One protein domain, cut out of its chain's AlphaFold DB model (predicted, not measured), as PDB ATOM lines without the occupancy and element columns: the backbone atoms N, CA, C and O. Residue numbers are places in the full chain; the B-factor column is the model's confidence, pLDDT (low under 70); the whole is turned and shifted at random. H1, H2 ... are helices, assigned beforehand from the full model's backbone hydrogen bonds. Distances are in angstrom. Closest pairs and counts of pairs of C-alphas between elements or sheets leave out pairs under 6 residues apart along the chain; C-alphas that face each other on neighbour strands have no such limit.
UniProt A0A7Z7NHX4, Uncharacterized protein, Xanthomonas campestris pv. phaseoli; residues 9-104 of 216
ATOM      1  N   SER A   9     154.849 134.832 161.286       66.12
ATOM      2  CA  SER A   9     155.820 133.765 161.517       66.12
ATOM      3  C   SER A   9     156.377 133.240 160.190       66.12
ATOM      4  O   SER A   9     155.754 133.344 159.130       66.12
ATOM      5  N   PHE A  10     157.560 132.624 160.230       67.38
ATOM      6  CA  PHE A  10     158.096 131.918 159.060       67.38
ATOM      7  C   PHE A  10     157.168 130.769 158.605       67.38
ATOM      8  O   PHE A  10     157.122 130.416 157.429       67.38
ATOM      9  N   GLU A  11     156.369 130.242 159.534       72.31
ATOM     10  CA  GLU A  11     155.379 129.185 159.328       72.31
ATOM     11  C   GLU A  11     154.167 129.695 158.529       72.31
ATOM     12  O   GLU A  11     153.710 129.017 157.614       72.31
ATOM     13  N   GLU A  12     153.696 130.920 158.791       78.25
ATOM     14  CA  GLU A  12     152.660 131.581 157.981       78.25
ATOM     15  C   GLU A  12     153.151 131.828 156.541       78.25
ATOM     16  O   GLU A  12     152.388 131.668 155.586       78.25
ATOM     17  N   GLY A  13     154.439 132.149 156.365       76.44
ATOM     18  CA  GLY A  13     155.082 132.224 155.047       76.44
ATOM     19  C   GLY A  13     155.110 130.873 154.319       76.44
ATOM     20  O   GLY A  13     154.720 130.794 153.153       76.44
ATOM     21  N   PHE A  14     155.507 129.804 155.018       80.88
ATOM     22  CA  PHE A  14     155.491 128.425 154.511       80.88
ATOM     23  C   PHE A  14     154.086 127.971 154.087       80.88
ATOM     24  O   PHE A  14     153.924 127.479 152.973       80.88
ATOM     25  N   LEU A  15     153.061 128.196 154.919       83.75
ATOM     26  CA  LEU A  15     151.675 127.816 154.615       83.75
ATOM     27  C   LEU A  15     151.156 128.501 153.344       83.75
ATOM     28  O   LEU A  15     150.578 127.840 152.478       83.75
ATOM     29  N   ARG A  16     151.402 129.811 153.190       84.69
ATOM     30  CA  ARG A  16     151.021 130.550 151.975       84.69
ATOM     31  C   ARG A  16     151.760 130.039 150.737       84.69
ATOM     32  O   ARG A  16     151.131 129.841 149.704       84.69
ATOM     33  N   ALA A  17     153.062 129.768 150.843       83.25
ATOM     34  CA  ALA A  17     153.832 129.208 149.735       83.25
ATOM     35  C   ALA A  17     153.370 127.786 149.358       83.25
ATOM     36  O   ALA A  17     153.228 127.492 148.176       83.25
ATOM     37  N   ALA A  18     153.062 126.915 150.325       84.12
ATOM     38  CA  ALA A  18     152.563 125.562 150.061       84.12
ATOM     39  C   ALA A  18     151.223 125.567 149.296       84.12
ATOM     40  O   ALA A  18     151.026 124.758 148.388       84.12
ATOM     41  N   LEU A  19     150.328 126.508 149.625       86.06
ATOM     42  CA  LEU A  19     149.047 126.721 148.937       86.06
ATOM     43  C   LEU A  19     149.196 127.151 147.471       86.06
ATOM     44  O   LEU A  19     148.358 126.778 146.654       86.06
ATOM     45  N   GLU A  20     150.244 127.903 147.135       84.81
ATOM     46  CA  GLU A  20     150.475 128.424 145.779       84.81
ATOM     47  C   GLU A  20     151.386 127.524 144.923       84.81
ATOM     48  O   GLU A  20     151.275 127.530 143.698       84.81
ATOM     49  N   VAL A  21     152.269 126.735 145.544       82.56
ATOM     50  CA  VAL A  21     153.205 125.829 144.852       82.56
ATOM     51  C   VAL A  21     152.574 124.476 144.524       82.56
ATOM     52  O   VAL A  21     152.841 123.922 143.457       82.56
ATOM     53  N   ILE A  22     151.768 123.916 145.432       80.12
ATOM     54  CA  ILE A  22     151.331 122.517 145.344       80.12
ATOM     55  C   ILE A  22     149.846 122.455 144.965       80.12
ATOM     56  O   ILE A  22     148.940 122.585 145.797       80.12
ATOM     57  N   ALA A  23     149.605 122.247 143.668       79.44
ATOM     58  CA  ALA A  23     148.265 122.215 143.084       79.44
ATOM     59  C   ALA A  23     147.430 121.002 143.538       79.44
ATOM     60  O   ALA A  23     146.224 121.134 143.763       79.44
ATOM     61  N   ARG A  24     148.048 119.821 143.702       80.31
ATOM     62  CA  ARG A  24     147.352 118.610 144.167       80.31
ATOM     63  C   ARG A  24     147.076 118.712 145.666       80.31
ATOM     64  O   ARG A  24     147.991 118.895 146.465       80.31
ATOM     65  N   ARG A  25     145.799 118.585 146.046       81.94
ATOM     66  CA  ARG A  25     145.329 118.761 147.431       81.94
ATOM     67  C   ARG A  25     146.046 117.835 148.411       81.94
ATOM     68  O   ARG A  25     146.449 118.294 149.470       81.94
ATOM     69  N   ASP A  26     146.217 116.576 148.040       80.38
ATOM     70  CA  ASP A  26     146.667 115.528 148.961       80.38
ATOM     71  C   ASP A  26     148.182 115.619 149.204       80.38
ATOM     72  O   ASP A  26     148.632 115.585 150.345       80.38
ATOM     73  N   GLU A  27     148.959 115.874 148.143       78.88
ATOM     74  CA  GLU A  27     150.398 116.182 148.221       78.88
ATOM     75  C   GLU A  27     150.663 117.453 149.038       78.88
ATOM     76  O   GLU A  27     151.594 117.501 149.845       78.88
ATOM     77  N   ARG A  28     149.827 118.486 148.855       86.50
ATOM     78  CA  ARG A  28     149.935 119.731 149.616       86.50
ATOM     79  C   ARG A  28     149.641 119.507 151.090       86.50
ATOM     80  O   ARG A  28     150.399 119.992 151.924       86.50
ATOM     81  N   ASN A  29     148.545 118.817 151.398       85.69
ATOM     82  CA  ASN A  29     148.168 118.504 152.769       85.69
ATOM     83  C   ASN A  29     149.291 117.707 153.444       85.69
ATOM     84  O   ASN A  29     149.799 118.162 154.458       85.69
ATOM     85  N   ALA A  30     149.805 116.645 152.813       83.75
ATOM     86  CA  ALA A  30     150.933 115.878 153.343       83.75
ATOM     87  C   ALA A  30     152.170 116.746 153.667       83.75
ATOM     88  O   ALA A  30     152.767 116.578 154.728       83.75
ATOM     89  N   ILE A  31     152.535 117.704 152.802       81.56
ATOM     90  CA  ILE A  31     153.649 118.634 153.064       81.56
ATOM     91  C   ILE A  31     153.318 119.643 154.179       81.56
ATOM     92  O   ILE A  31     154.196 119.954 154.982       81.56
ATOM     93  N   ILE A  32     152.083 120.144 154.263       85.62
ATOM     94  CA  ILE A  32     151.646 121.070 155.322       85.62
ATOM     95  C   ILE A  32     151.601 120.367 156.686       85.62
ATOM     96  O   ILE A  32     152.180 120.875 157.646       85.62
ATOM     97  N   ASP A  33     150.968 119.198 156.752       86.31
ATOM     98  CA  ASP A  33     150.718 118.431 157.974       86.31
ATOM     99  C   ASP A  33     152.032 117.863 158.544       86.31
ATOM    100  O   ASP A  33     152.284 117.959 159.745       86.31
ATOM    101  N   ALA A  34     152.934 117.376 157.680       83.88
ATOM    102  CA  ALA A  34     154.298 116.991 158.059       83.88
ATOM    103  C   ALA A  34     155.247 118.190 158.262       83.88
ATOM    104  O   ALA A  34     156.402 118.001 158.648       83.88
ATOM    105  N   ARG A  35     154.781 119.420 157.995       80.44
ATOM    106  CA  ARG A  35     155.549 120.675 158.085       80.44
ATOM    107  C   ARG A  35     156.860 120.632 157.285       80.44
ATOM    108  O   ARG A  35     157.896 121.105 157.749       80.44
ATOM    109  N   ASP A  36     156.837 120.053 156.085       81.88
ATOM    110  CA  ASP A  36     158.049 119.779 155.306       81.88
ATOM    111  C   ASP A  36     158.558 121.013 154.533       81.88
ATOM    112  O   ASP A  36     158.431 121.153 153.309       81.88
ATOM    113  N   PHE A  37     159.189 121.919 155.284       77.19
ATOM    114  CA  PHE A  37     159.909 123.082 154.761       77.19
ATOM    115  C   PHE A  37     160.995 122.696 153.734       77.19
ATOM    116  O   PHE A  37     161.295 123.491 152.839       77.19
ATOM    117  N   LEU A  38     161.598 121.503 153.840       75.19
ATOM    118  CA  LEU A  38     162.700 121.077 152.975       75.19
ATOM    119  C   LEU A  38     162.195 120.615 151.607       75.19
ATOM    120  O   LEU A  38     162.747 121.042 150.591       75.19
ATOM    121  N   SER A  39     161.124 119.821 151.548       74.62
ATOM    122  CA  SER A  39     160.508 119.426 150.276       74.62
ATOM    123  C   SER A  39     159.890 120.618 149.550       74.62
ATOM    124  O   SER A  39     160.114 120.759 148.347       74.62
ATOM    125  N   LEU A  40     159.207 121.536 150.250       76.94
ATOM    126  CA  LEU A  40     158.681 122.750 149.607       76.94
ATOM    127  C   LEU A  40     159.809 123.622 149.025       76.94
ATOM    128  O   LEU A  40     159.697 124.120 147.903       76.94
ATOM    129  N   ARG A  41     160.924 123.769 149.755       77.31
ATOM    130  CA  ARG A  41     162.117 124.471 149.259       77.31
ATOM    131  C   ARG A  41     162.731 123.767 148.054       77.31
ATOM    132  O   ARG A  41     162.977 124.420 147.049       77.31
ATOM    133  N   LYS A  42     162.888 122.443 148.114       70.00
ATOM    134  CA  LYS A  42     163.413 121.620 147.019       70.00
ATOM    135  C   LYS A  42     162.574 121.746 145.743       70.00
ATOM    136  O   LYS A  42     163.156 121.864 144.670       70.00
ATOM    137  N   ILE A  43     161.242 121.774 145.842       73.00
ATOM    138  CA  ILE A  43     160.351 121.999 144.688       73.00
ATOM    139  C   ILE A  43     160.628 123.374 144.056       73.00
ATOM    140  O   ILE A  43     160.776 123.478 142.839       73.00
ATOM    141  N   LEU A  44     160.760 124.422 144.876       77.06
ATOM    142  CA  LEU A  44     161.076 125.775 144.407       77.06
ATOM    143  C   LEU A  44     162.501 125.895 143.843       77.06
ATOM    144  O   LEU A  44     162.687 126.580 142.843       77.06
ATOM    145  N   ASP A  45     163.496 125.208 144.407       71.75
ATOM    146  CA  ASP A  45     164.864 125.131 143.868       71.75
ATOM    147  C   ASP A  45     164.920 124.375 142.535       71.75
ATOM    148  O   ASP A  45     165.581 124.811 141.594       71.75
ATOM    149  N   GLN A  46     164.183 123.274 142.406       66.75
ATOM    150  CA  GLN A  46     164.132 122.488 141.172       66.75
ATOM    151  C   GLN A  46     163.255 123.136 140.084       66.75
ATOM    152  O   GLN A  46     163.317 122.723 138.926       66.75
ATOM    153  N   SER A  47     162.486 124.186 140.406       66.38
ATOM    154  CA  SER A  47     161.690 124.913 139.415       66.38
ATOM    155  C   SER A  47     162.573 125.701 138.419       66.38
ATOM    156  O   SER A  47     163.555 126.338 138.831       66.38
ATOM    157  N   PRO A  48     162.213 125.745 137.119       66.12
ATOM    158  CA  PRO A  48     162.896 126.563 136.114       66.12
ATOM    159  C   PRO A  48     163.035 128.045 136.490       66.12
ATOM    160  O   PRO A  48     162.217 128.607 137.217       66.12
ATOM    161  N   GLY A  49     164.034 128.729 135.922       63.78
ATOM    162  CA  GLY A  49     164.205 130.175 136.124       63.78
ATOM    163  C   GLY A  49     163.017 131.012 135.639       63.78
ATOM    164  O   GLY A  49     162.693 132.041 136.226       63.78
ATOM    165  N   THR A  50     162.314 130.539 134.610       74.25
ATOM    166  CA  THR A  50     161.099 131.159 134.063       74.25
ATOM    167  C   THR A  50     159.853 130.970 134.934       74.25
ATOM    168  O   THR A  50     158.842 131.623 134.669       74.25
ATOM    169  N   THR A  51     159.896 130.123 135.974       80.06
ATOM    170  CA  THR A  51     158.776 129.927 136.907       80.06
ATOM    171  C   THR A  51     158.367 131.258 137.527       80.06
ATOM    172  O   THR A  51     159.206 132.007 138.030       80.06
ATOM    173  N   ARG A  52     157.063 131.552 137.495       86.69
ATOM    174  CA  ARG A  52     156.483 132.767 138.071       86.69
ATOM    175  C   ARG A  52     156.233 132.570 139.567       86.69
ATOM    176  O   ARG A  52     155.386 131.777 139.953       86.69
ATOM    177  N   PHE A  53     156.972 133.308 140.384       89.00
ATOM    178  CA  PHE A  53     156.850 133.374 141.835       89.00
ATOM    179  C   PHE A  53     155.889 134.501 142.220       89.00
ATOM    180  O   PHE A  53     155.986 135.616 141.701       89.00
ATOM    181  N   THR A  54     154.977 134.225 143.143       91.44
ATOM    182  CA  THR A  54     154.186 135.228 143.871       91.44
ATOM    183  C   THR A  54     155.038 135.917 144.949       91.44
ATOM    184  O   THR A  54     156.211 135.588 145.146       91.44
ATOM    185  N   GLN A  55     154.444 136.844 145.710       91.56
ATOM    186  CA  GLN A  55     155.088 137.363 146.918       91.56
ATOM    187  C   GLN A  55     155.285 136.279 147.998       91.56
ATOM    188  O   GLN A  55     156.356 136.252 148.596       91.56
ATOM    189  N   ALA A  56     154.328 135.377 148.247       89.19
ATOM    190  CA  ALA A  56     154.488 134.383 149.316       89.19
ATOM    191  C   ALA A  56     155.510 133.289 148.952       89.19
ATOM    192  O   ALA A  56     156.341 132.929 149.786       89.19
ATOM    193  N   MET A  57     155.540 132.847 147.687       89.31
ATOM    194  CA  MET A  57     156.626 132.007 147.166       89.31
ATOM    195  C   MET A  57     157.992 132.686 147.352       89.31
ATOM    196  O   MET A  57     158.945 132.037 147.773       89.31
ATOM    197  N   ALA A  58     158.094 133.993 147.082       89.12
ATOM    198  CA  ALA A  58     159.335 134.754 147.232       89.12
ATOM    199  C   ALA A  58     159.787 134.929 148.695       89.12
ATOM    200  O   ALA A  58     160.968 134.741 148.986       89.12
ATOM    201  N   GLU A  59     158.862 135.253 149.607       88.50
ATOM    202  CA  GLU A  59     159.102 135.336 151.058       88.50
ATOM    203  C   GLU A  59     159.685 134.023 151.594       88.50
ATOM    204  O   GLU A  59     160.747 134.010 152.220       88.50
ATOM    205  N   PHE A  60     159.019 132.904 151.294       86.62
ATOM    206  CA  PHE A  60     159.440 131.583 151.747       86.62
ATOM    207  C   PHE A  60     160.766 131.127 151.115       86.62
ATOM    208  O   PHE A  60     161.647 130.615 151.818       86.62
ATOM    209  N   TYR A  61     160.934 131.328 149.803       85.06
ATOM    210  CA  TYR A  61     162.117 130.875 149.070       85.06
ATOM    211  C   TYR A  61     163.391 131.584 149.537       85.06
ATOM    212  O   TYR A  61     164.382 130.935 149.864       85.06
ATOM    213  N   LEU A  62     163.337 132.913 149.665       82.81
ATOM    214  CA  LEU A  62     164.464 133.718 150.139       82.81
ATOM    215  C   LEU A  62     164.671 133.645 151.663       82.81
ATOM    216  O   LEU A  62     165.651 134.184 152.169       82.81
ATOM    217  N   SER A  63     163.786 132.965 152.402       82.88
ATOM    218  CA  SER A  63     163.767 132.918 153.875       82.88
ATOM    219  C   SER A  63     163.551 134.288 154.545       82.88
ATOM    220  O   SER A  63     164.096 134.548 155.617       82.88
ATOM    221  N   ILE A  64     162.771 135.182 153.925       83.75
ATOM    222  CA  ILE A  64     162.573 136.565 154.387       83.75
ATOM    223  C   ILE A  64     161.144 136.741 154.925       83.75
ATOM    224  O   ILE A  64     160.195 136.679 154.141       83.75
ATOM    225  N   PRO A  65     160.953 137.051 156.224       83.06
ATOM    226  CA  PRO A  65     159.636 137.371 156.769       83.06
ATOM    227  C   PRO A  65     158.996 138.564 156.050       83.06
ATOM    228  O   PRO A  65     159.658 139.580 155.809       83.06
ATOM    229  N   ARG A  66     157.689 138.495 155.772       87.19
ATOM    230  CA  ARG A  66     156.931 139.495 154.991       87.19
ATOM    231  C   ARG A  66     157.220 140.946 155.352       87.19
ATOM    232  O   ARG A  66     157.425 141.767 154.469       87.19
ATOM    233  N   ARG A  67     157.297 141.278 156.645       87.69
ATOM    234  CA  ARG A  67     157.599 142.646 157.114       87.69
ATOM    235  C   ARG A  67     158.971 143.146 156.661       87.69
ATOM    236  O   ARG A  67     159.110 144.314 156.301       87.69
ATOM    237  N   GLN A  68     159.974 142.273 156.672       87.38
ATOM    238  CA  GLN A  68     161.306 142.576 156.158       87.38
ATOM    239  C   GLN A  68     161.273 142.652 154.629       87.38
ATOM    240  O   GLN A  68     161.809 143.601 154.068       87.38
ATOM    241  N   PHE A  69     160.575 141.734 153.959       90.38
ATOM    242  CA  PHE A  69     160.405 141.751 152.505       90.38
ATOM    243  C   PHE A  69     159.725 143.046 152.013       90.38
ATOM    244  O   PHE A  69     160.219 143.717 151.107       90.38
ATOM    245  N   ASP A  70     158.651 143.475 152.678       92.31
ATOM    246  CA  ASP A  70     157.956 144.740 152.436       92.31
ATOM    247  C   ASP A  70     158.829 145.968 152.733       92.31
ATOM    248  O   ASP A  70     158.721 146.964 152.017       92.31
ATOM    249  N   LYS A  71     159.716 145.912 153.736       93.06
ATOM    250  CA  LYS A  71     160.715 146.964 153.983       93.06
ATOM    251  C   LYS A  71     161.724 147.044 152.830       93.06
ATOM    252  O   LYS A  71     161.922 148.127 152.284       93.06
ATOM    253  N   LEU A  72     162.296 145.914 152.405       92.12
ATOM    254  CA  LEU A  72     163.264 145.859 151.300       92.12
ATOM    255  C   LEU A  72     162.653 146.383 149.988       92.12
ATOM    256  O   LEU A  72     163.274 147.201 149.316       92.12
ATOM    257  N   LYS A  73     161.400 146.021 149.679       94.56
ATOM    258  CA  LYS A  73     160.654 146.547 148.516       94.56
ATOM    259  C   LYS A  73     160.421 148.064 148.539       94.56
ATOM    260  O   LYS A  73     160.239 148.659 147.481       94.56
ATOM    261  N   ARG A  74     160.394 148.704 149.715       93.50
ATOM    262  CA  ARG A  74     160.306 150.175 149.832       93.50
ATOM    263  C   ARG A  74     161.671 150.840 149.664       93.50
ATOM    264  O   ARG A  74     161.736 151.930 149.116       93.50
ATOM    265  N   GLN A  75     162.741 150.193 150.128       94.00
ATOM    266  CA  GLN A  75     164.104 150.740 150.096       94.00
ATOM    267  C   GLN A  75     164.828 150.526 148.756       94.00
ATOM    268  O   GLN A  75     165.675 151.334 148.394       94.00
ATOM    269  N   HIS A  76     164.497 149.462 148.021       91.25
ATOM    270  CA  HIS A  76     165.216 149.026 146.813       91.25
ATOM    271  C   HIS A  76     164.280 148.784 145.612       91.25
ATOM    272  O   HIS A  76     164.583 147.993 144.721       91.25
ATOM    273  N   GLY A  77     163.107 149.427 145.611       92.62
ATOM    274  CA  GLY A  77     162.055 149.203 144.619       92.62
ATOM    275  C   GLY A  77     161.311 147.875 144.805       92.62
ATOM    276  O   GLY A  77     161.846 146.884 145.302       92.62
ATOM    277  N   ASN A  78     160.037 147.852 144.409       92.94
ATOM    278  CA  ASN A  78     159.192 146.662 144.479       92.94
ATOM    279  C   ASN A  78     159.274 145.900 143.142       92.94
ATOM    280  O   ASN A  78     158.756 146.395 142.138       92.94
ATOM    281  N   PRO A  79     159.860 144.691 143.098       89.69
ATOM    282  CA  PRO A  79     160.164 144.023 141.836       89.69
ATOM    283  C   PRO A  79     158.907 143.422 141.171       89.69
ATOM    284  O   PRO A  79     158.915 143.116 139.984       89.69
ATOM    285  N   PHE A  80     157.782 143.339 141.892       91.88
ATOM    286  CA  PHE A  80     156.484 142.906 141.359       91.88
ATOM    287  C   PHE A  80     155.715 144.028 140.634       91.88
ATOM    288  O   PHE A  80     154.610 143.788 140.149       91.88
ATOM    289  N   LEU A  81     156.234 145.264 140.575       87.62
ATOM    290  CA  LEU A  81     155.503 146.414 140.014       87.62
ATOM    291  C   LEU A  81     155.164 146.273 138.527       87.62
ATOM    292  O   LEU A  81     154.075 146.672 138.130       87.62
ATOM    293  N   ILE A  82     156.070 145.691 137.738       80.25
ATOM    294  CA  ILE A  82     155.939 145.534 136.276       80.25
ATOM    295  C   ILE A  82     154.964 144.390 135.919       80.25
ATOM    296  O   ILE A  82     154.520 144.257 134.778       80.25
ATOM    297  N   SER A  83     154.597 143.558 136.899       83.50
ATOM    298  CA  SER A  83     153.762 142.383 136.680       83.50
ATOM    299  C   SER A  83     152.314 142.741 136.335       83.50
ATOM    300  O   SER A  83     151.631 143.427 137.098       83.50
ATOM    301  N   LYS A  84     151.843 142.222 135.196       82.56
ATOM    302  CA  LYS A  84     150.456 142.348 134.713       82.56
ATOM    303  C   LYS A  84     149.541 141.193 135.162       82.56
ATOM    304  O   LYS A  84     148.378 141.175 134.776       82.56
ATOM    305  N   SER A  85     150.050 140.219 135.921       76.12
ATOM    306  CA  SER A  85     149.255 139.096 136.435       76.12
ATOM    307  C   SER A  85     148.526 139.447 137.736       76.12
ATOM    308  O   SER A  85     148.955 140.310 138.504       76.12
ATOM    309  N   THR A  86     147.437 138.722 138.001       77.62
ATOM    310  CA  THR A  86     146.724 138.721 139.284       77.62
ATOM    311  C   THR A  86     146.622 137.268 139.767       77.62
ATOM    312  O   THR A  86     145.976 136.479 139.077       77.62
ATOM    313  N   PRO A  87     147.242 136.886 140.903       81.19
ATOM    314  CA  PRO A  87     148.150 137.690 141.727       81.19
ATOM    315  C   PRO A  87     149.420 138.105 140.966       81.19
ATOM    316  O   PRO A  87     149.855 137.418 140.041       81.19
ATOM    317  N   ARG A  88     150.027 139.228 141.371       89.31
ATOM    318  CA  ARG A  88     151.260 139.731 140.742       89.31
ATOM    319  C   ARG A  88     152.407 138.752 140.956       89.31
ATOM    320  O   ARG A  88     152.678 138.346 142.086       89.31
ATOM    321  N   SER A  89     153.112 138.439 139.875       91.31
ATOM    322  CA  SER A  89     154.205 137.470 139.878       91.31
ATOM    323  C   SER A  89     155.430 137.901 139.067       91.31
ATOM    324  O   SER A  89     155.347 138.643 138.087       91.31
ATOM    325  N   ILE A  90     156.589 137.410 139.486       89.75
ATOM    326  CA  ILE A  90     157.927 137.707 138.962       89.75
ATOM    327  C   ILE A  90     158.601 136.392 138.552       89.75
ATOM    328  O   ILE A  90     158.268 135.361 139.123       89.75
ATOM    329  N   THR A  91     159.498 136.349 137.566       83.38
ATOM    330  CA  THR A  91     160.269 135.112 137.338       83.38
ATOM    331  C   THR A  91     161.261 134.878 138.475       83.38
ATOM    332  O   THR A  91     161.743 135.823 139.104       83.38
ATOM    333  N   LYS A  92     161.620 133.617 138.717       79.25
ATOM    334  CA  LYS A  92     162.688 133.245 139.654       79.25
ATOM    335  C   LYS A  92     164.015 133.948 139.317       79.25
ATOM    336  O   LYS A  92     164.687 134.418 140.234       79.25
ATOM    337  N   VAL A  93     164.340 134.137 138.028       73.06
ATOM    338  CA  VAL A  93     165.522 134.923 137.603       73.06
ATOM    339  C   VAL A  93     165.446 136.372 138.083       73.06
ATOM    340  O   VAL A  93     166.365 136.850 138.749       73.06
ATOM    341  N   GLU A  94     164.355 137.072 137.759       78.81
ATOM    342  CA  GLU A  94     164.147 138.483 138.114       78.81
ATOM    343  C   GLU A  94     164.144 138.674 139.647       78.81
ATOM    344  O   GLU A  94     164.739 139.628 140.152       78.81
ATOM    345  N   LEU A  95     163.553 137.733 140.398       84.62
ATOM    346  CA  LEU A  95     163.520 137.745 141.865       84.62
ATOM    347  C   LEU A  95     164.913 137.627 142.493       84.62
ATOM    348  O   LEU A  95     165.271 138.437 143.351       84.62
ATOM    349  N   LEU A  96     165.696 136.626 142.077       79.75
ATOM    350  CA  LEU A  96     167.052 136.424 142.593       79.75
ATOM    351  C   LEU A  96     167.968 137.596 142.200       79.75
ATOM    352  O   LEU A  96     168.765 138.048 143.021       79.75
ATOM    353  N   THR A  97     167.790 138.149 140.994       76.12
ATOM    354  CA  THR A  97     168.514 139.341 140.516       76.12
ATOM    355  C   THR A  97     168.234 140.562 141.394       76.12
ATOM    356  O   THR A  97     169.172 141.208 141.861       76.12
ATOM    357  N   TRP A  98     166.961 140.846 141.695       84.50
ATOM    358  CA  TRP A  98     166.591 141.919 142.622       84.50
ATOM    359  C   TRP A  98     167.160 141.682 144.026       84.50
ATOM    360  O   TRP A  98     167.744 142.591 144.614       84.50
ATOM    361  N   TYR A  99     167.060 140.462 144.565       85.44
ATOM    362  CA  TYR A  99     167.559 140.185 145.915       85.44
ATOM    363  C   TYR A  99     169.090 140.302 146.024       85.44
ATOM    364  O   TYR A  99     169.618 140.748 147.047       85.44
ATOM    365  N   ALA A 100     169.819 139.993 144.953       75.06
ATOM    366  CA  ALA A 100     171.252 140.243 144.889       75.06
ATOM    367  C   ALA A 100     171.596 141.740 144.833       75.06
ATOM    368  O   ALA A 100     172.530 142.167 145.507       75.06
ATOM    369  N   GLN A 101     170.826 142.553 144.101       76.00
ATOM    370  CA  GLN A 101     170.981 144.015 144.090       76.00
ATOM    371  C   GLN A 101     170.695 144.626 145.473       76.00
ATOM    372  O   GLN A 101     171.471 145.452 145.952       76.00
ATOM    373  N   VAL A 102     169.639 144.160 146.151       83.81
ATOM    374  CA  VAL A 102     169.328 144.489 147.554       83.81
ATOM    375  C   VAL A 102     170.504 144.149 148.471       83.81
ATOM    376  O   VAL A 102     170.902 144.966 149.299       83.81
ATOM    377  N   THR A 103     171.070 142.949 148.321       80.19
ATOM    378  CA  THR A 103     172.198 142.481 149.135       80.19
ATOM    379  C   THR A 103     173.444 143.326 148.870       80.19
ATOM    380  O   THR A 103     174.001 143.878 149.813       80.19
ATOM    381  N   LYS A 104     173.820 143.547 147.603       74.00
ATOM    382  CA  LYS A 104     174.932 144.430 147.217       74.00
ATOM    383  C   LYS A 104     174.804 145.825 147.845       74.00
ATOM    384  O   LYS A 104     175.758 146.308 148.446       74.00
TER     385      LYS A 104
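This is residues 9 to 104 of the 216 residues of an uncharacterized protein of Xanthomonas campestris pv. phaseoli (UniProt A0A7Z7NHX4). The longest helix, H6, lies with H5 at one end, both loosely set beside short H4 in the middle; on H4's other side, H1 packs crosswise and makes a hairpin with H2, while H3 crosses H1. This all-helix domain has 96 printed residues with six named helices, H1 to H6. It is compact, radius of gyration of the C-alphas 13.2 A, spanning 38 by 26 by 22 A.

Find C-alpha 92 at (162.688, 133.245, 139.654); H6 runs 18.2 A to C-alpha 104. H5 is residues 66 to 75, H4 55 to 61, H3 37 to 46, H2 25 to 33. H1, residues 10 to 21, starts at (158.096, 131.918, 159.060).

H6 is close but not clearly touching H5; their closest C-alphas, Leu 72 and Val 102, are 7.3 A apart. H1 touches H4, closest C-alphas Ala 17 and Met 57, 4.7 A. In all six helices every O i to N i+4 pair is within hydrogen-bond range.

The printed part has no cut. The H5 to H6 link is long. Residues 9 to 10 and 46 to 49 have pLDDT under 70.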